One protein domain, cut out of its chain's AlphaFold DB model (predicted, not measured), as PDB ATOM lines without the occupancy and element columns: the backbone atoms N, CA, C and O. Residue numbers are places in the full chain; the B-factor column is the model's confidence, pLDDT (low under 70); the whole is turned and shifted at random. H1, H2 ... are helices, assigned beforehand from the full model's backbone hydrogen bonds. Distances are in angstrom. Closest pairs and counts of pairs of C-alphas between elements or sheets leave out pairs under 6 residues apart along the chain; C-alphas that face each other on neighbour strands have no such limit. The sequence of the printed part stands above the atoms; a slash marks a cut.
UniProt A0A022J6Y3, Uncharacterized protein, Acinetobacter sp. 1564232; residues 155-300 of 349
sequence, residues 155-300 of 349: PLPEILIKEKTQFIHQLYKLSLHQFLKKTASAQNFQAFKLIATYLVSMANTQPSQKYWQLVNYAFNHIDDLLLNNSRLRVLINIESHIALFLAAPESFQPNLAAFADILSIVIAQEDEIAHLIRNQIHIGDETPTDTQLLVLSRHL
ATOM      1  N   PRO A 155      10.179 -11.049  38.583       86.12
ATOM      2  CA  PRO A 155       9.996 -11.412  39.979       86.12
ATOM      3  C   PRO A 155      10.916 -10.578  40.883       86.12
ATOM      4  O   PRO A 155      11.937 -10.037  40.466       86.12
ATOM      5  N   LEU A 156      10.544 -10.401  42.147       81.69
ATOM      6  CA  LEU A 156      11.448  -9.762  43.103       81.69
ATOM      7  C   LEU A 156      12.419 -10.808  43.655       81.69
ATOM      8  O   LEU A 156      11.999 -11.941  43.894       81.69
ATOM      9  N   PRO A 157      13.697 -10.455  43.882       78.38
ATOM     10  CA  PRO A 157      14.606 -11.327  44.613       78.38
ATOM     11  C   PRO A 157      14.053 -11.634  46.009       78.38
ATOM     12  O   PRO A 157      13.487 -10.758  46.665       78.38
ATOM     13  N   GLU A 158      14.255 -12.865  46.479       73.50
ATOM     14  CA  GLU A 158      13.748 -13.327  47.781       73.50
ATOM     15  C   GLU A 158      14.370 -12.572  48.966       73.50
ATOM     16  O   GLU A 158      13.734 -12.381  50.004       73.50
ATOM     17  N   ILE A 159      15.620 -12.126  48.811       79.56
ATOM     18  CA  ILE A 159      16.390 -11.451  49.854       79.56
ATOM     19  C   ILE A 159      16.462  -9.960  49.538       79.56
ATOM     20  O   ILE A 159      16.956  -9.553  48.489       79.56
ATOM     21  N   LEU A 160      16.024  -9.138  50.492       80.00
ATOM     22  CA  LEU A 160      16.154  -7.685  50.437       80.00
ATOM     23  C   LEU A 160      17.003  -7.206  51.613       80.00
ATOM     24  O   LEU A 160      16.674  -7.451  52.775       80.00
ATOM     25  N   ILE A 161      18.082  -6.492  51.300       84.06
ATOM     26  CA  ILE A 161      18.982  -5.895  52.293       84.06
ATOM     27  C   ILE A 161      18.360  -4.585  52.782       84.06
ATOM     28  O   ILE A 161      17.980  -3.739  51.968       84.06
ATOM     29  N   LYS A 162      18.237  -4.415  54.103       77.94
ATOM     30  CA  LYS A 162      17.610  -3.225  54.713       77.94
ATOM     31  C   LYS A 162      18.638  -2.203  55.188       77.94
ATOM     32  O   LYS A 162      18.322  -1.023  55.338       77.94
ATOM     33  N   GLU A 163      19.852  -2.658  55.456       81.19
ATOM     34  CA  GLU A 163      20.974  -1.854  55.903       81.19
ATOM     35  C   GLU A 163      21.407  -0.890  54.799       81.19
ATOM     36  O   GLU A 163      21.430  -1.251  53.628       81.19
ATOM     37  N   LYS A 164      21.786   0.337  55.172       80.75
ATOM     38  CA  LYS A 164      22.335   1.331  54.242       80.75
ATOM     39  C   LYS A 164      23.848   1.400  54.389       80.75
ATOM     40  O   LYS A 164      24.363   1.424  55.505       80.75
ATOM     41  N   THR A 165      24.565   1.485  53.274       86.56
ATOM     42  CA  THR A 165      26.023   1.648  53.268       86.56
ATOM     43  C   THR A 165      26.493   2.546  52.128       86.56
ATOM     44  O   THR A 165      25.985   2.490  51.012       86.56
ATOM     45  N   GLN A 166      27.499   3.373  52.415       85.75
ATOM     46  CA  GLN A 166      28.144   4.263  51.443       85.75
ATOM     47  C   GLN A 166      29.201   3.552  50.580       85.75
ATOM     48  O   GLN A 166      29.659   4.097  49.580       85.75
ATOM     49  N   PHE A 167      29.605   2.333  50.954       91.81
ATOM     50  CA  PHE A 167      30.745   1.647  50.337       91.81
ATOM     51  C   PHE A 167      30.385   0.828  49.090       91.81
ATOM     52  O   PHE A 167      31.284   0.311  48.431       91.81
ATOM     53  N   ILE A 168      29.102   0.726  48.730       93.81
ATOM     54  CA  ILE A 168      28.629  -0.099  47.602       93.81
ATOM     55  C   ILE A 168      29.270   0.313  46.281       93.81
ATOM     56  O   ILE A 168      29.755  -0.538  45.537       93.81
ATOM     57  N   HIS A 169      29.337   1.615  46.002       94.94
ATOM     58  CA  HIS A 169      29.931   2.097  44.756       94.94
ATOM     59  C   HIS A 169      31.431   1.813  44.686       94.94
ATOM     60  O   HIS A 169      31.942   1.397  43.649       94.94
ATOM     61  N   GLN A 170      32.139   1.989  45.805       95.62
ATOM     62  CA  GLN A 170      33.566   1.699  45.887       95.62
ATOM     63  C   GLN A 170      33.840   0.199  45.734       95.62
ATOM     64  O   GLN A 170      34.770  -0.177  45.020       95.62
ATOM     65  N   LEU A 171      33.016  -0.653  46.351       95.75
ATOM     66  CA  LEU A 171      33.108  -2.099  46.194       95.75
ATOM     67  C   LEU A 171      32.894  -2.500  44.728       95.75
ATOM     68  O   LEU A 171      33.707  -3.246  44.190       95.75
ATOM     69  N   TYR A 172      31.890  -1.922  44.052       97.00
ATOM     70  CA  TYR A 172      31.657  -2.161  42.625       97.00
ATOM     71  C   TYR A 172      32.873  -1.790  41.776       97.00
ATOM     72  O   TYR A 172      33.324  -2.589  40.963       97.00
ATOM     73  N   LYS A 173      33.454  -0.605  42.003       96.50
ATOM     74  CA  LYS A 173      34.656  -0.146  41.288       96.50
ATOM     75  C   LYS A 173      35.833  -1.098  41.459       96.50
ATOM     76  O   LYS A 173      36.513  -1.408  40.484       96.50
ATOM     77  N   LEU A 174      36.080  -1.557  42.686       96.12
ATOM     78  CA  LEU A 174      37.176  -2.479  42.979       96.12
ATOM     79  C   LEU A 174      36.962  -3.835  42.300       96.12
ATOM     80  O   LEU A 174      37.882  -4.333  41.649       96.12
ATOM     81  N   SER A 175      35.758  -4.398  42.403       96.06
ATOM     82  CA  SER A 175      35.424  -5.679  41.777       96.06
ATOM     83  C   SER A 175      35.439  -5.596  40.252       96.06
ATOM     84  O   SER A 175      36.030  -6.460  39.609       96.06
ATOM     85  N   LEU A 176      34.901  -4.519  39.669       96.00
ATOM     86  CA  LEU A 176      34.955  -4.262  38.230       96.00
ATOM     87  C   LEU A 176      36.395  -4.115  37.738       96.00
ATOM     88  O   LEU A 176      36.756  -4.704  36.727       96.00
ATOM     89  N   HIS A 177      37.249  -3.388  38.458       95.75
ATOM     90  CA  HIS A 177      38.657  -3.242  38.081       95.75
ATOM     91  C   HIS A 177      39.397  -4.583  38.052       95.75
ATOM     92  O   HIS A 177      40.128  -4.864  37.103       95.75
ATOM     93  N   GLN A 178      39.194  -5.434  39.064       93.62
ATOM     94  CA  GLN A 178      39.789  -6.776  39.091       93.62
ATOM     95  C   GLN A 178      39.224  -7.672  37.982       93.62
ATOM     96  O   GLN A 178      39.970  -8.434  37.367       93.62
ATOM     97  N   PHE A 179      37.931  -7.539  37.687       92.44
ATOM     98  CA  PHE A 179      37.264  -8.247  36.598       92.44
ATOM     99  C   PHE A 179      37.822  -7.852  35.224       92.44
ATOM    100  O   PHE A 179      38.242  -8.720  34.463       92.44
ATOM    101  N   LEU A 180      37.953  -6.551  34.943       90.81
ATOM    102  CA  LEU A 180      38.534  -6.035  33.694       90.81
ATOM    103  C   LEU A 180      40.004  -6.445  33.517       90.81
ATOM    104  O   LEU A 180      40.445  -6.709  32.400       90.81
ATOM    105  N   LYS A 181      40.759  -6.548  34.616       91.25
ATOM    106  CA  LYS A 181      42.145  -7.044  34.610       91.25
ATOM    107  C   LYS A 181      42.271  -8.562  34.482       91.25
ATOM    108  O   LYS A 181      43.395  -9.053  34.428       91.25
ATOM    109  N   LYS A 182      41.159  -9.305  34.433       87.19
ATOM    110  CA  LYS A 182      41.135 -10.778  34.443       87.19
ATOM    111  C   LYS A 182      41.819 -11.383  35.680       87.19
ATOM    112  O   LYS A 182      42.356 -12.482  35.623       87.19
ATOM    113  N   THR A 183      41.793 -10.668  36.807       90.50
ATOM    114  CA  THR A 183      42.336 -11.115  38.104       90.50
ATOM    115  C   THR A 183      41.242 -11.242  39.167       90.50
ATOM    116  O   THR A 183      41.532 -11.190  40.362       90.50
ATOM    117  N   ALA A 184      39.975 -11.333  38.756       89.12
ATOM    118  CA  ALA A 184      38.856 -11.477  39.677       89.12
ATOM    119  C   ALA A 184      38.899 -12.836  40.389       89.12
ATOM    120  O   ALA A 184      38.956 -13.891  39.766       89.12
ATOM    121  N   SER A 185      38.852 -12.789  41.716       92.06
ATOM    122  CA  SER A 185      38.646 -13.953  42.584       92.06
ATOM    123  C   SER A 185      37.159 -14.197  42.882       92.06
ATOM    124  O   SER A 185      36.326 -13.313  42.676       92.06
ATOM    125  N   ALA A 186      36.842 -15.348  43.486       92.94
ATOM    126  CA  ALA A 186      35.496 -15.692  43.964       92.94
ATOM    127  C   ALA A 186      34.844 -14.599  44.836       92.94
ATOM    128  O   ALA A 186      33.638 -14.373  44.758       92.94
ATOM    129  N   GLN A 187      35.643 -13.866  45.620       93.00
ATOM    130  CA  GLN A 187      35.151 -12.762  46.450       93.00
ATOM    131  C   GLN A 187      34.610 -11.595  45.615       93.00
ATOM    132  O   GLN A 187      33.657 -10.943  46.027       93.00
ATOM    133  N   ASN A 188      35.178 -11.339  44.433       93.31
ATOM    134  CA  ASN A 188      34.683 -10.289  43.543       93.31
ATOM    135  C   ASN A 188      33.335 -10.667  42.933       93.31
ATOM    136  O   ASN A 188      32.447  -9.824  42.861       93.31
ATOM    137  N   PHE A 189      33.152 -11.932  42.548       94.31
ATOM    138  CA  PHE A 189      31.863 -12.424  42.054       94.31
ATOM    139  C   PHE A 189      30.783 -12.353  43.137       94.31
ATOM    140  O   PHE A 189      29.688 -11.853  42.891       94.31
ATOM    141  N   GLN A 190      31.111 -12.742  44.372       94.69
ATOM    142  CA  GLN A 190      30.210 -12.560  45.514       94.69
ATOM    143  C   GLN A 190      29.898 -11.082  45.783       94.69
ATOM    144  O   GLN A 190      28.755 -10.747  46.093       94.69
ATOM    145  N   ALA A 191      30.883 -10.192  45.631       94.62
ATOM    146  CA  ALA A 191      30.674  -8.758  45.776       94.62
ATOM    147  C   ALA A 191      29.674  -8.222  44.741       94.62
ATOM    148  O   ALA A 191      28.772  -7.482  45.126       94.62
ATOM    149  N   PHE A 192      29.758  -8.633  43.469       96.31
ATOM    150  CA  PHE A 192      28.754  -8.277  42.459       96.31
ATOM    151  C   PHE A 192      27.344  -8.712  42.881       96.31
ATOM    152  O   PHE A 192      26.441  -7.875  42.920       96.31
ATOM    153  N   LYS A 193      27.167  -9.978  43.285       94.81
ATOM    154  CA  LYS A 193      25.869 -10.517  43.741       94.81
ATOM    155  C   LYS A 193      25.301  -9.708  44.919       94.81
ATOM    156  O   LYS A 193      24.139  -9.298  44.900       94.81
ATOM    157  N   LEU A 194      26.145  -9.387  45.903       93.62
ATOM    158  CA  LEU A 194      25.777  -8.558  47.057       93.62
ATOM    159  C   LEU A 194      25.362  -7.136  46.648       93.62
ATOM    160  O   LEU A 194      24.338  -6.630  47.108       93.62
ATOM    161  N   ILE A 195      26.153  -6.488  45.786       95.25
ATOM    162  CA  ILE A 195      25.898  -5.126  45.305       95.25
ATOM    163  C   ILE A 195      24.562  -5.061  44.573       95.25
ATOM    164  O   ILE A 195      23.777  -4.152  44.833       95.25
ATOM    165  N   ALA A 196      24.275  -6.009  43.684       94.44
ATOM    166  CA  ALA A 196      23.018  -5.978  42.951       94.44
ATOM    167  C   ALA A 196      21.806  -6.230  43.853       94.44
ATOM    168  O   ALA A 196      20.815  -5.510  43.735       94.44
ATOM    169  N   THR A 197      21.918  -7.147  44.819       93.81
ATOM    170  CA  THR A 197      20.856  -7.377  45.815       93.81
ATOM    171  C   THR A 197      20.562  -6.096  46.604       93.81
ATOM    172  O   THR A 197      19.402  -5.740  46.817       93.81
ATOM    173  N   TYR A 198      21.609  -5.354  46.987       94.06
ATOM    174  CA  TYR A 198      21.483  -4.057  47.656       94.06
ATOM    175  C   TYR A 198      20.817  -2.996  46.764       94.06
ATOM    176  O   TYR A 198      19.969  -2.229  47.217       94.06
ATOM    177  N   LEU A 199      21.193  -2.922  45.485       94.62
ATOM    178  CA  LEU A 199      20.628  -1.936  44.560       94.62
ATOM    179  C   LEU A 199      19.145  -2.210  44.296       94.62
ATOM    180  O   LEU A 199      18.356  -1.269  44.293       94.62
ATOM    181  N   VAL A 200      18.748  -3.480  44.163       94.50
ATOM    182  CA  VAL A 200      17.334  -3.864  44.043       94.50
ATOM    183  C   VAL A 200      16.547  -3.494  45.293       94.50
ATOM    184  O   VAL A 200      15.451  -2.944  45.176       94.50
ATOM    185  N   SER A 201      17.087  -3.758  46.486       92.12
ATOM    186  CA  SER A 201      16.385  -3.422  47.725       92.12
ATOM    187  C   SER A 201      16.225  -1.916  47.912       92.12
ATOM    188  O   SER A 201      15.157  -1.467  48.333       92.12
ATOM    189  N   MET A 202      17.227  -1.123  47.523       91.31
ATOM    190  CA  MET A 202      17.145   0.338  47.543       91.31
ATOM    191  C   MET A 202      16.189   0.891  46.477       91.31
ATOM    192  O   MET A 202      15.519   1.894  46.711       91.31
ATOM    193  N   ALA A 203      16.113   0.239  45.317       92.75
ATOM    194  CA  ALA A 203      15.237   0.616  44.213       92.75
ATOM    195  C   ALA A 203      13.789   0.141  44.382       92.75
ATOM    196  O   ALA A 203      12.971   0.356  43.488       92.75
ATOM    197  N   ASN A 204      13.450  -0.518  45.493       88.81
ATOM    198  CA  ASN A 204      12.084  -0.956  45.736       88.81
ATOM    199  C   ASN A 204      11.123   0.243  45.660       88.81
ATOM    200  O   ASN A 204      11.362   1.267  46.298       88.81
ATOM    201  N   THR A 205      10.047   0.116  44.878       86.56
ATOM    202  CA  THR A 205       9.061   1.176  44.564       86.56
ATOM    203  C   THR A 205       9.572   2.374  43.745       86.56
ATOM    204  O   THR A 205       8.817   3.317  43.523       86.56
ATOM    205  N   GLN A 206      10.812   2.333  43.246       91.38
ATOM    206  CA  GLN A 206      11.400   3.381  42.405       91.38
ATOM    207  C   GLN A 206      11.207   3.083  40.909       91.38
ATOM    208  O   GLN A 206      11.120   1.914  40.520       91.38
ATOM    209  N   PRO A 207      11.216   4.099  40.023       89.88
ATOM    210  CA  PRO A 207      11.065   3.883  38.578       89.88
ATOM    211  C   PRO A 207      12.167   2.995  37.973       89.88
ATOM    212  O   PRO A 207      11.936   2.300  36.984       89.88
ATOM    213  N   SER A 208      13.360   2.971  38.575       94.62
ATOM    214  CA  SER A 208      14.494   2.149  38.134       94.62
ATOM    215  C   SER A 208      14.484   0.705  38.654       94.62
ATOM    216  O   SER A 208      15.405  -0.049  38.337       94.62
ATOM    217  N   GLN A 209      13.457   0.279  39.401       93.56
ATOM    218  CA  GLN A 209      13.389  -1.052  40.022       93.56
ATOM    219  C   GLN A 209      13.672  -2.192  39.035       93.56
ATOM    220  O   GLN A 209      14.548  -3.019  39.288       93.56
ATOM    221  N   LYS A 210      12.993  -2.196  37.879       93.50
ATOM    222  CA  LYS A 210      13.152  -3.246  36.858       93.50
ATOM    223  C   LYS A 210      14.572  -3.333  36.311       93.50
ATOM    224  O   LYS A 210      15.080  -4.421  36.076       93.50
ATOM    225  N   TYR A 211      15.234  -2.193  36.139       95.81
ATOM    226  CA  TYR A 211      16.618  -2.171  35.680       95.81
ATOM    227  C   TYR A 211      17.554  -2.814  36.702       95.81
ATOM    228  O   TYR A 211      18.364  -3.664  36.342       95.81
ATOM    229  N   TRP A 212      17.407  -2.476  37.985       96.31
ATOM    230  CA  TRP A 212      18.221  -3.088  39.032       96.31
ATOM    231  C   TRP A 212      17.910  -4.575  39.220       96.31
ATOM    232  O   TRP A 212      18.829  -5.341  39.497       96.31
ATOM    233  N   GLN A 213      16.662  -5.009  38.993       95.19
ATOM    234  CA  GLN A 213      16.316  -6.435  38.949       95.19
ATOM    235  C   GLN A 213      17.093  -7.158  37.842       95.19
ATOM    236  O   GLN A 213      17.707  -8.186  38.115       95.19
ATOM    237  N   LEU A 214      17.151  -6.598  36.627       95.56
ATOM    238  CA  LEU A 214      17.954  -7.168  35.537       95.56
ATOM    239  C   LEU A 214      19.450  -7.208  35.873       95.56
ATOM    240  O   LEU A 214      20.098  -8.215  35.609       95.56
ATOM    241  N   VAL A 215      19.993  -6.159  36.501       96.69
ATOM    242  CA  VAL A 215      21.387  -6.162  36.983       96.69
ATOM    243  C   VAL A 215      21.614  -7.291  37.994       96.69
ATOM    244  O   VAL A 215      22.638  -7.967  37.939       96.69
ATOM    245  N   ASN A 216      20.655  -7.540  38.887       95.88
ATOM    246  CA  ASN A 216      20.732  -8.630  39.857       95.88
ATOM    247  C   ASN A 216      20.717 -10.011  39.207       95.88
ATOM    248  O   ASN A 216      21.554 -10.841  39.551       95.88
ATOM    249  N   TYR A 217      19.837 -10.241  38.234       94.88
ATOM    250  CA  TYR A 217      19.837 -11.494  37.477       94.88
ATOM    251  C   TYR A 217      21.138 -11.693  36.706       94.88
ATOM    252  O   TYR A 217      21.781 -12.730  36.851       94.88
ATOM    253  N   ALA A 218      21.607 -10.652  36.012       95.06
ATOM    254  CA  ALA A 218      22.876 -10.698  35.302       95.06
ATOM    255  C   ALA A 218      24.041 -11.074  36.236       95.06
ATOM    256  O   ALA A 218      24.891 -11.883  35.871       95.06
ATOM    257  N   PHE A 219      24.074 -10.523  37.456       95.56
ATOM    258  CA  PHE A 219      25.171 -10.760  38.397       95.56
ATOM    259  C   PHE A 219      25.106 -12.103  39.123       95.56
ATOM    260  O   PHE A 219      26.148 -12.586  39.566       95.56
ATOM    261  N   ASN A 220      23.941 -12.747  39.209       92.81
ATOM    262  CA  ASN A 220      23.829 -14.084  39.802       92.81
ATOM    263  C   ASN A 220      24.672 -15.131  39.062       92.81
ATOM    264  O   ASN A 220      25.239 -16.012  39.713       92.81
ATOM    265  N   HIS A 221      24.816 -14.970  37.745       90.75
ATOM    266  CA  HIS A 221      25.602 -15.839  36.865       90.75
ATOM    267  C   HIS A 221      26.800 -15.115  36.230       90.75
ATOM    268  O   HIS A 221      27.240 -15.485  35.146       90.75
ATOM    269  N   ILE A 222      27.342 -14.075  36.883       92.25
ATOM    270  CA  ILE A 222      28.487 -13.306  36.353       92.25
ATOM    271  C   ILE A 222      29.726 -14.171  36.083       92.25
ATOM    272  O   ILE A 222      30.541 -13.848  35.222       92.25
ATOM    273  N   ASP A 223      29.837 -15.258  36.838       89.94
ATOM    274  CA  ASP A 223      30.888 -16.265  36.838       89.94
ATOM    275  C   ASP A 223      31.013 -16.946  35.459       89.94
ATOM    276  O   ASP A 223      32.123 -17.217  35.001       89.94
ATOM    277  N   ASP A 224      29.871 -17.156  34.792       88.50
ATOM    278  CA  ASP A 224      29.729 -17.961  33.573       88.50
ATOM    279  C   ASP A 224      29.474 -17.107  32.315       88.50
ATOM    280  O   ASP A 224      29.305 -17.637  31.215       88.50
ATOM    281  N   LEU A 225      29.446 -15.776  32.452       87.50
ATOM    282  CA  LEU A 225      29.134 -14.873  31.344       87.50
ATOM    283  C   LEU A 225      30.186 -14.934  30.233       87.50
ATOM    284  O   LEU A 225      31.380 -14.711  30.454       87.50
ATOM    285  N   LEU A 226      29.723 -15.087  28.991       86.50
ATOM    286  CA  LEU A 226      30.571 -14.924  27.819       86.50
ATOM    287  C   LEU A 226      30.854 -13.431  27.597       86.50
ATOM    288  O   LEU A 226      29.972 -12.641  27.253       86.50
ATOM    289  N   LEU A 227      32.101 -13.010  27.791       84.44
ATOM    290  CA  LEU A 227      32.468 -11.597  27.713       84.44
ATOM    291  C   LEU A 227      32.951 -11.200  26.319       84.44
ATOM    292  O   LEU A 227      33.814 -11.839  25.724       84.44
ATOM    293  N   ASN A 228      32.447 -10.063  25.850       85.50
ATOM    294  CA  ASN A 228      32.977  -9.332  24.705       85.50
ATOM    295  C   ASN A 228      33.067  -7.837  25.046       85.50
ATOM    296  O   ASN A 228      32.532  -7.387  26.064       85.50
ATOM    297  N   ASN A 229      33.723  -7.051  24.191       88.19
ATOM    298  CA  ASN A 229      33.919  -5.617  24.431       88.19
ATOM    299  C   ASN A 229      32.596  -4.856  24.625       88.19
ATOM    300  O   ASN A 229      32.543  -3.911  25.410       88.19
ATOM    301  N   SER A 230      31.519  -5.278  23.955       90.31
ATOM    302  CA  SER A 230      30.200  -4.658  24.098       90.31
ATOM    303  C   SER A 230      29.608  -4.899  25.487       90.31
ATOM    304  O   SER A 230      29.297  -3.939  26.189       90.31
ATOM    305  N   ARG A 231      29.575  -6.152  25.951       92.12
ATOM    306  CA  ARG A 231      29.106  -6.516  27.297       92.12
ATOM    307  C   ARG A 231      29.977  -5.916  28.403       92.12
ATOM    308  O   ARG A 231      29.447  -5.450  29.405       92.12
ATOM    309  N   LEU A 232      31.296  -5.835  28.209       93.31
ATOM    310  CA  LEU A 232      32.187  -5.144  29.152       93.31
ATOM    311  C   LEU A 232      31.824  -3.662  29.299       93.31
ATOM    312  O   LEU A 232      31.805  -3.150  30.416       93.31
ATOM    313  N   ARG A 233      31.476  -2.976  28.202       94.00
ATOM    314  CA  ARG A 233      30.988  -1.591  28.272       94.00
ATOM    315  C   ARG A 233      29.671  -1.476  29.032       94.00
ATOM    316  O   ARG A 233      29.513  -0.507  29.763       94.00
ATOM    317  N   VAL A 234      28.771  -2.458  28.940       95.38
ATOM    318  CA  VAL A 234      27.554  -2.488  29.775       95.38
ATOM    319  C   VAL A 234      27.922  -2.515  31.260       95.38
ATOM    320  O   VAL A 234      27.418  -1.696  32.026       95.38
ATOM    321  N   LEU A 235      28.863  -3.373  31.665       95.62
ATOM    322  CA  LEU A 235      29.340  -3.438  33.055       95.62
ATOM    323  C   LEU A 235      30.011  -2.133  33.515       95.62
ATOM    324  O   LEU A 235      29.840  -1.717  34.662       95.62
ATOM    325  N   ILE A 236      30.740  -1.460  32.623       95.75
ATOM    326  CA  ILE A 236      31.307  -0.132  32.893       95.75
ATOM    327  C   ILE A 236      30.188   0.907  33.043       95.75
ATOM    328  O   ILE A 236      30.189   1.659  34.008       95.75
ATOM    329  N   ASN A 237      29.186   0.915  32.167       95.88
ATOM    330  CA  ASN A 237      28.065   1.856  32.243       95.88
ATOM    331  C   ASN A 237      27.229   1.665  33.519       95.88
ATOM    332  O   ASN A 237      26.733   2.643  34.079       95.88
ATOM    333  N   ILE A 238      27.117   0.431  34.027       96.94
ATOM    334  CA  ILE A 238      26.494   0.161  35.331       96.94
ATOM    335  C   ILE A 238      27.211   0.925  36.455       96.94
ATOM    336  O   ILE A 238      26.528   1.426  37.342       96.94
ATOM    337  N   GLU A 239      28.540   1.099  36.415       96.69
ATOM    338  CA  GLU A 239      29.264   1.915  37.410       96.69
ATOM    339  C   GLU A 239      28.719   3.345  37.456       96.69
ATOM    340  O   GLU A 239      28.465   3.884  38.538       96.69
ATOM    341  N   SER A 240      28.519   3.941  36.284       95.44
ATOM    342  CA  SER A 240      28.038   5.314  36.159       95.44
ATOM    343  C   SER A 240      26.562   5.416  36.550       95.44
ATOM    344  O   SER A 240      26.167   6.356  37.240       95.44
ATOM    345  N   HIS A 241      25.750   4.413  36.206       96.56
ATOM    346  CA  HIS A 241      24.361   4.320  36.657       96.56
ATOM    347  C   HIS A 241      24.245   4.156  38.176       96.56
ATOM    348  O   HIS A 241      23.368   4.770  38.776       96.56
ATOM    349  N   ILE A 242      25.142   3.396  38.816       96.31
ATOM    350  CA  ILE A 242      25.199   3.292  40.280       96.31
ATOM    351  C   ILE A 242      25.474   4.672  40.883       96.31
ATOM    352  O   ILE A 242      24.787   5.067  41.821       96.31
ATOM    353  N   ALA A 243      26.428   5.429  40.331       95.12
ATOM    354  CA  ALA A 243      26.745   6.774  40.814       95.12
ATOM    355  C   ALA A 243      25.525   7.712  40.759       95.12
ATOM    356  O   ALA A 243      25.194   8.364  41.750       95.12
ATOM    357  N   LEU A 244      24.839   7.749  39.611       95.62
ATOM    358  CA  LEU A 244      23.654   8.585  39.396       95.62
ATOM    359  C   LEU A 244      22.486   8.167  40.297       95.62
ATOM    360  O   LEU A 244      21.833   9.017  40.900       95.62
ATOM    361  N   PHE A 245      22.253   6.864  40.430       95.88
ATOM    362  CA  PHE A 245      21.189   6.326  41.270       95.88
ATOM    363  C   PHE A 245      21.418   6.590  42.755       95.88
ATOM    364  O   PHE A 245      20.493   6.998  43.444       95.88
ATOM    365  N   LEU A 246      22.644   6.415  43.255       92.81
ATOM    366  CA  LEU A 246      22.964   6.712  44.653       92.81
ATOM    367  C   LEU A 246      22.836   8.209  44.975       92.81
ATOM    368  O   LEU A 246      22.525   8.553  46.114       92.81
ATOM    369  N   ALA A 247      23.052   9.091  43.992       93.31
ATOM    370  CA  ALA A 247      22.882  10.532  44.160       93.31
ATOM    371  C   ALA A 247      21.403  10.959  44.196       93.31
ATOM    372  O   ALA A 247      21.043  11.829  44.988       93.31
ATOM    373  N   ALA A 248      20.550  10.359  43.358       93.75
ATOM    374  CA  ALA A 248      19.123  10.671  43.297       93.75
ATOM    375  C   ALA A 248      18.271   9.419  42.985       93.75
ATOM    376  O   ALA A 248      17.866   9.213  41.837       93.75
ATOM    377  N   PRO A 249      17.960   8.584  43.997       91.12
ATOM    378  CA  PRO A 249      17.275   7.307  43.779       91.12
ATOM    379  C   PRO A 249      15.875   7.435  43.169       91.12
ATOM    380  O   PRO A 249      15.472   6.589  42.375       91.12
ATOM    381  N   GLU A 250      15.149   8.497  43.533       92.19
ATOM    382  CA  GLU A 250      13.744   8.708  43.152       92.19
ATOM    383  C   GLU A 250      13.563   9.200  41.714       92.19
ATOM    384  O   GLU A 250      12.535   8.946  41.092       92.19
ATOM    385  N   SER A 251      14.563   9.895  41.166       92.44
ATOM    386  CA  SER A 251      14.508  10.461  39.815       92.44
ATOM    387  C   SER A 251      15.321   9.676  38.792       92.44
ATOM    388  O   SER A 251      15.160   9.888  37.590       92.44
ATOM    389  N   PHE A 252      16.198   8.773  39.236       95.12
ATOM    390  CA  PHE A 252      17.004   7.976  38.327       95.12
ATOM    391  C   PHE A 252      16.128   7.009  37.526       95.12
ATOM    392  O   PHE A 252      15.508   6.092  38.072       95.12
ATOM    393  N   GLN A 253      16.156   7.182  36.208       93.06
ATOM    394  CA  GLN A 253      15.548   6.278  35.248       93.06
ATOM    395  C   GLN A 253      16.552   6.009  34.118       93.06
ATOM    396  O   GLN A 253      17.003   6.950  33.460       93.06
ATOM    397  N   PRO A 254      16.931   4.744  33.883       91.06
ATOM    398  CA  PRO A 254      17.811   4.400  32.777       91.06
ATOM    399  C   PRO A 254      17.077   4.587  31.448       91.06
ATOM    400  O   PRO A 254      15.866   4.381  31.347       91.06
ATOM    401  N   ASN A 255      17.825   4.957  30.411       92.19
ATOM    402  CA  ASN A 255      17.270   5.023  29.065       92.19
ATOM    403  C   ASN A 255      16.974   3.610  28.518       92.19
ATOM    404  O   ASN A 255      17.485   2.603  29.016       92.19
ATOM    405  N   LEU A 256      16.150   3.541  27.469       92.12
ATOM    406  CA  LEU A 256      15.731   2.269  26.870       92.12
ATOM    407  C   LEU A 256      16.918   1.440  26.353       92.12
ATOM    408  O   LEU A 256      16.896   0.219  26.460       92.12
ATOM    409  N   ALA A 257      17.967   2.091  25.841       92.25
ATOM    410  CA  ALA A 257      19.165   1.411  25.351       92.25
ATOM    411  C   ALA A 257      19.930   0.706  26.484       92.25
ATOM    412  O   ALA A 257      20.250  -0.468  26.361       92.25
ATOM    413  N   ALA A 258      20.135   1.377  27.621       93.94
ATOM    414  CA  ALA A 258      20.768   0.801  28.805       93.94
ATOM    415  C   ALA A 258      19.954  -0.366  29.378       93.94
ATOM    416  O   ALA A 258      20.523  -1.359  29.832       93.94
ATOM    417  N   PHE A 259      18.623  -0.259  29.340       94.69
ATOM    418  CA  PHE A 259      17.736  -1.350  29.727       94.69
ATOM    419  C   PHE A 259      17.863  -2.549  28.775       94.69
ATOM    420  O   PHE A 259      18.020  -3.680  29.230       94.69
ATOM    421  N   ALA A 260      17.856  -2.312  27.462       94.25
ATOM    422  CA  ALA A 260      18.037  -3.357  26.458       94.25
ATOM    423  C   ALA A 260      19.425  -4.014  26.546       94.25
ATOM    424  O   ALA A 260      19.558  -5.219  26.358       94.25
ATOM    425  N   ASP A 261      20.458  -3.235  26.867       95.06
ATOM    426  CA  ASP A 261      21.830  -3.713  27.016       95.06
ATOM    427  C   ASP A 261      21.966  -4.707  28.167       95.06
ATOM    428  O   ASP A 261      22.499  -5.799  27.969       95.06
ATOM    429  N   ILE A 262      21.449  -4.384  29.357       95.94
ATOM    430  CA  ILE A 262      21.480  -5.343  30.468       95.94
ATOM    431  C   ILE A 262      20.565  -6.539  30.195       95.94
ATOM    432  O   ILE A 262      20.944  -7.676  30.474       95.94
ATOM    433  N   LEU A 263      19.407  -6.315  29.567       94.50
ATOM    434  CA  LEU A 263      18.507  -7.391  29.168       94.50
ATOM    435  C   LEU A 263      19.191  -8.380  28.217       94.50
ATOM    436  O   LEU A 263      19.029  -9.579  28.396       94.50
ATOM    437  N   SER A 264      20.013  -7.896  27.277       93.44
ATOM    438  CA  SER A 264      20.784  -8.736  26.344       93.44
ATOM    439  C   SER A 264      21.742  -9.708  27.035       93.44
ATOM    440  O   SER A 264      22.055 -10.761  26.482       93.44
ATOM    441  N   ILE A 265      22.214  -9.356  28.234       94.62
ATOM    442  CA  ILE A 265      23.057 -10.225  29.057       94.62
ATOM    443  C   ILE A 265      22.180 -11.265  29.750       94.62
ATOM    444  O   ILE A 265      22.480 -12.449  29.666       94.62
ATOM    445  N   VAL A 266      21.078 -10.837  30.374       94.31
ATOM    446  CA  VAL A 266      20.167 -11.733  31.105       94.31
ATOM    447  C   VAL A 266      19.566 -12.788  30.180       94.31
ATOM    448  O   VAL A 266      19.640 -13.972  30.478       94.31
ATOM    449  N   ILE A 267      19.039 -12.405  29.014       92.31
ATOM    450  CA  ILE A 267      18.419 -13.374  28.092       92.31
ATOM    451  C   ILE A 267      19.417 -14.364  27.489       92.31
ATOM    452  O   ILE A 267      18.990 -15.334  26.877       92.31
ATOM    453  N   ALA A 268      20.724 -14.145  27.619       91.31
ATOM    454  CA  ALA A 268      21.727 -15.094  27.148       91.31
ATOM    455  C   ALA A 268      22.097 -16.151  28.207       91.31
ATOM    456  O   ALA A 268      22.784 -17.117  27.883       91.31
ATOM    457  N   GLN A 269      21.633 -16.006  29.451       92.19
ATOM    458  CA  GLN A 269      21.894 -16.947  30.547       92.19
ATOM    459  C   GLN A 269      20.993 -18.189  30.469       92.19
ATOM    460  O   GLN A 269      19.960 -18.178  29.812       92.19
ATOM    461  N   GLU A 270      21.370 -19.287  31.118       88.56
ATOM    462  CA  GLU A 270      20.662 -20.580  31.008       88.56
ATOM    463  C   GLU A 270      19.721 -20.871  32.182       88.56
ATOM    464  O   GLU A 270      19.381 -22.019  32.453       88.56
ATOM    465  N   ASP A 271      19.302 -19.835  32.902       89.88
ATOM    466  CA  ASP A 271      18.477 -19.963  34.095       89.88
ATOM    467  C   ASP A 271      16.977 -19.772  33.809       89.88
ATOM    468  O   ASP A 271      16.549 -19.300  32.750       89.88
ATOM    469  N   GLU A 272      16.149 -20.145  34.786       90.25
ATOM    470  CA  GLU A 272      14.688 -20.073  34.673       90.25
ATOM    471  C   GLU A 272      14.185 -18.645  34.418       90.25
ATOM    472  O   GLU A 272      13.202 -18.463  33.694       90.25
ATOM    473  N   ILE A 273      14.863 -17.622  34.957       91.12
ATOM    474  CA  ILE A 273      14.473 -16.226  34.745       91.12
ATOM    475  C   ILE A 273      14.762 -15.804  33.309       91.12
ATOM    476  O   ILE A 273      13.894 -15.195  32.682       91.12
ATOM    477  N   ALA A 274      15.923 -16.158  32.749       91.69
ATOM    478  CA  ALA A 274      16.215 -15.902  31.342       91.69
ATOM    479  C   ALA A 274      15.176 -16.556  30.419       91.69
ATOM    480  O   ALA A 274      14.662 -15.897  29.514       91.69
ATOM    481  N   HIS A 275      14.798 -17.812  30.684       90.00
ATOM    482  CA  HIS A 275      13.742 -18.501  29.933       90.00
ATOM    483  C   HIS A 275      12.382 -17.797  30.039       90.00
ATOM    484  O   HIS A 275      11.718 -17.571  29.025       90.00
ATOM    485  N   LEU A 276      11.977 -17.405  31.247       91.12
ATOM    486  CA  LEU A 276      10.734 -16.668  31.479       91.12
ATOM    487  C   LEU A 276      10.722 -15.334  30.724       91.12
ATOM    488  O   LEU A 276       9.727 -14.997  30.083       91.12
ATOM    489  N   ILE A 277      11.833 -14.598  30.752       91.25
ATOM    490  CA  ILE A 277      11.971 -13.320  30.055       91.25
ATOM    491  C   ILE A 277      11.894 -13.518  28.539       91.25
ATOM    492  O   ILE A 277      11.123 -12.801  27.905       91.25
ATOM    493  N   ARG A 278      12.622 -14.492  27.961       90.62
ATOM    494  CA  ARG A 278      12.565 -14.806  26.516       90.62
ATOM    495  C   ARG A 278      11.140 -15.075  26.039       90.62
ATOM    496  O   ARG A 278      10.757 -14.596  24.972       90.62
ATOM    497  N   ASN A 279      10.349 -15.782  26.847       88.81
ATOM    498  CA  ASN A 279       8.946 -16.063  26.548       88.81
ATOM    499  C   ASN A 279       8.081 -14.792  26.541       88.81
ATOM    500  O   ASN A 279       7.230 -14.648  25.667       88.81
ATOM    501  N   GLN A 280       8.309 -13.857  27.473       90.31
ATOM    502  CA  GLN A 280       7.556 -12.595  27.542       90.31
ATOM    503  C   GLN A 280       7.848 -11.654  26.368       90.31
ATOM    504  O   GLN A 280       6.950 -10.962  25.905       90.31
ATOM    505  N   ILE A 281       9.096 -11.617  25.896       87.50
ATOM    506  CA  ILE A 281       9.527 -10.772  24.765       87.50
ATOM    507  C   ILE A 281       9.404 -11.472  23.406       87.50
ATOM    508  O   ILE A 281       9.811 -10.900  22.400       87.50
ATOM    509  N   HIS A 282       8.846 -12.689  23.379       84.00
ATOM    510  CA  HIS A 282       8.623 -13.489  22.172       84.00
ATOM    511  C   HIS A 282       9.882 -13.711  21.317       84.00
ATOM    512  O   HIS A 282       9.794 -13.747  20.097       84.00
ATOM    513  N   ILE A 283      11.046 -13.872  21.957       77.25
ATOM    514  CA  ILE A 283      12.323 -14.117  21.259       77.25
ATOM    515  C   ILE A 283      12.537 -15.608  20.929       77.25
ATOM    516  O   ILE A 283      13.391 -15.947  20.114       77.25
ATOM    517  N   GLY A 284      11.756 -16.519  21.519       65.94
ATOM    518  CA  GLY A 284      11.881 -17.959  21.262       65.94
ATOM    519  C   GLY A 284      13.324 -18.470  21.411       65.94
ATOM    520  O   GLY A 284      14.085 -17.972  22.244       65.94
ATOM    521  N   ASP A 285      13.700 -19.436  20.570       62.81
ATOM    522  CA  ASP A 285      15.069 -19.965  20.450       62.81
ATOM    523  C   ASP A 285      15.937 -19.160  19.450       62.81
ATOM    524  O   ASP A 285      16.995 -19.622  19.025       62.81
ATOM    525  N   GLU A 286      15.503 -17.962  19.037       66.56
ATOM    526  CA  GLU A 286      16.192 -17.159  18.012       66.56
ATOM    527  C   GLU A 286      17.494 -16.535  18.530       66.56
ATOM    528  O   GLU A 286      18.425 -16.291  17.760       66.56
ATOM    529  N   THR A 287      17.588 -16.279  19.839       77.25
ATOM    530  CA  THR A 287      18.823 -15.788  20.458       77.25
ATOM    531  C   THR A 287      19.563 -16.919  21.161       77.25
ATOM    532  O   THR A 287      19.044 -17.438  22.154       77.25
ATOM    533  N   PRO A 288      20.787 -17.259  20.729       85.25
ATOM    534  CA  PRO A 288      21.555 -18.308  21.377       85.25
ATOM    535  C   PRO A 288      21.970 -17.914  22.801       85.25
ATOM    536  O   PRO A 288      22.311 -16.757  23.068       85.25
ATOM    537  N   THR A 289      21.981 -18.897  23.701       90.25
ATOM    538  CA  THR A 289      22.539 -18.769  25.056       90.25
ATOM    539  C   THR A 289      24.059 -18.611  25.019       90.25
ATOM    540  O   THR A 289      24.699 -18.889  24.006       90.25
ATOM    541  N   ASP A 290      24.682 -18.215  26.127       90.38
ATOM    542  CA  ASP A 290      26.140 -18.090  26.221       90.38
ATOM    543  C   ASP A 290      26.868 -19.423  25.971       90.38
ATOM    544  O   ASP A 290      27.896 -19.441  25.285       90.38
ATOM    545  N   THR A 291      26.312 -20.552  26.422       88.88
ATOM    546  CA  THR A 291      26.862 -21.884  26.121       88.88
ATOM    547  C   THR A 291      26.717 -22.217  24.636       88.88
ATOM    548  O   THR A 291      27.668 -22.699  24.015       88.88
ATOM    549  N   GLN A 292      25.563 -21.923  24.026       89.69
ATOM    550  CA  GLN A 292      25.359 -22.115  22.587       89.69
ATOM    551  C   GLN A 292      26.291 -21.216  21.765       89.69
ATOM    552  O   GLN A 292      26.922 -21.689  20.819       89.69
ATOM    553  N   LEU A 293      26.454 -19.951  22.159       89.50
ATOM    554  CA  LEU A 293      27.399 -19.008  21.561       89.50
ATOM    555  C   LEU A 293      28.833 -19.536  21.633       89.50
ATOM    556  O   LEU A 293      29.552 -19.449  20.641       89.50
ATOM    557  N   LEU A 294      29.246 -20.121  22.759       88.44
ATOM    558  CA  LEU A 294      30.582 -20.702  22.915       88.44
ATOM    559  C   LEU A 294      30.814 -21.915  21.999       88.44
ATOM    560  O   LEU A 294      31.923 -22.122  21.502       88.44
ATOM    561  N   VAL A 295      29.787 -22.734  21.766       88.25
ATOM    562  CA  VAL A 295      29.869 -23.852  20.811       88.25
ATOM    563  C   VAL A 295      29.927 -23.320  19.378       88.25
ATOM    564  O   VAL A 295      30.812 -23.707  18.613       88.25
ATOM    565  N   LEU A 296      29.036 -22.391  19.028       88.75
ATOM    566  CA  LEU A 296      28.948 -21.798  17.693       88.75
ATOM    567  C   LEU A 296      30.198 -20.984  17.330       88.75
ATOM    568  O   LEU A 296      30.627 -21.010  16.176       88.75
ATOM    569  N   SER A 297      30.851 -20.334  18.300       86.94
ATOM    570  CA  SER A 297      32.056 -19.536  18.050       86.94
ATOM    571  C   SER A 297      33.215 -20.385  17.526       86.94
ATOM    572  O   SER A 297      34.004 -19.913  16.711       86.94
ATOM    573  N   ARG A 298      33.305 -21.660  17.926       83.88
ATOM    574  CA  ARG A 298      34.325 -22.594  17.412       83.88
ATOM    575  C   ARG A 298      34.174 -22.852  15.915       83.88
ATOM    576  O   ARG A 298      35.157 -23.168  15.255       83.88
ATOM    577  N   HIS A 299      32.961 -22.717  15.386       82.50
ATOM    578  CA  HIS A 299      32.691 -22.866  13.960       82.50
ATOM    579  C   HIS A 299      32.963 -21.586  13.177       82.50
ATOM    580  O   HIS A 299      33.398 -21.677  12.037       82.50
ATOM    581  N   LEU A 300      32.766 -20.411  13.782       85.19
ATOM    582  CA  LEU A 300      33.074 -19.133  13.135       85.19
ATOM    583  C   LEU A 300      34.583 -18.838  13.082       85.19
ATOM    584  O   LEU A 300      35.080 -18.300  12.097       85.19
TER     585      LEU A 300
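Overview. This is residues 155 to 300 of the 349 residues of an uncharacterized protein of Acinetobacter sp. 1564232 (UniProt A0A022J6Y3). Five helices make the body, each packed on the next in a closed round of contacts: H4 on H1, H1 on H2, H2 on H3, H3 on H5, and H5 back on the first part of H4. H6 lies off the last residues of H5, and H7 lies farther out, apart from the other six helices, while the unnamed residues 155 to 167 run along the outside of the body. The printed part has 146 residues with seven named helices, H1 to H7 in order along the chain, and no named strand; the class is all helix. The whole is compact, with a radius of gyration of the C-alphas of 15.1 A and spans of 47 by 36 by 26 A.

Arrangement. H4, residues 229 to 247, is the longest helix. It touches H1, residues 168 to 180, at a shallow tilt of 12 degrees, opposite ways; the closest C-alphas are those of His 169 and Ile 242, 6.6 A apart. H1 touches H2, residues 186 to 202, through residues 188 to 195 of H2 alone, with the C-alphas of Ser 175 and Asn 188 closest at 5.0 A. These two form a helical hairpin, opposite ways, at a tilt of 38 degrees that is only just steep. H2 and H3, residues 209 to 220, form a second helical hairpin at a shallow tilt of 16 degrees; their closest C-alphas, of Ala 196 and Asn 216, are 4.7 A apart. H3 touches H5, residues 256 to 266, at a shallow tilt of 29 degrees, the same way, with the C-alphas of Ala 218 and Val 266 closest at 5.1 A. H5 touches residues 231 to 234 of H4 alone, at a steep tilt of 60 degrees; the closest C-alphas are those of Val 234 and Asp 261, 6.5 A apart. H4 is near both H2 and H3. H6, residues 272 to 280, is close to H5 but not clearly touching, with the C-alphas of Val 266 and Ala 274 closest at 5.7 A. H7, residues 290 to 300, is apart from H6. Every O i to N i+4 pair is within hydrogen-bond range in H1, H2, H3 and H6, against 13 of 15 in H4, 6 of 7 in H5 and 5 of 7 in H7.

Along the chain. H1 begins at C-alpha 168, (28.629, -0.099, 47.602), and is 18.1 A long from first to last C-alpha. H2 measures 24.6 A, H3 16.7 A, H5 15.3 A, H6 12.6 A and H7 14.8 A. H4 measures 27.8 A, from C-alpha 229 at (33.919, -5.617, 24.431) to C-alpha 247 at (22.882, 10.532, 44.160). H7 ends at C-alpha 300, (33.074, -19.133, 13.135).

Size, cuts and confidence. The two C-alphas farthest apart, of Glu 163 and His 299, are 48.4 A apart. The printed part has no cut and no long link between helices. The mean pLDDT of the printed part is 90.7; residues 284 to 286 are under 70.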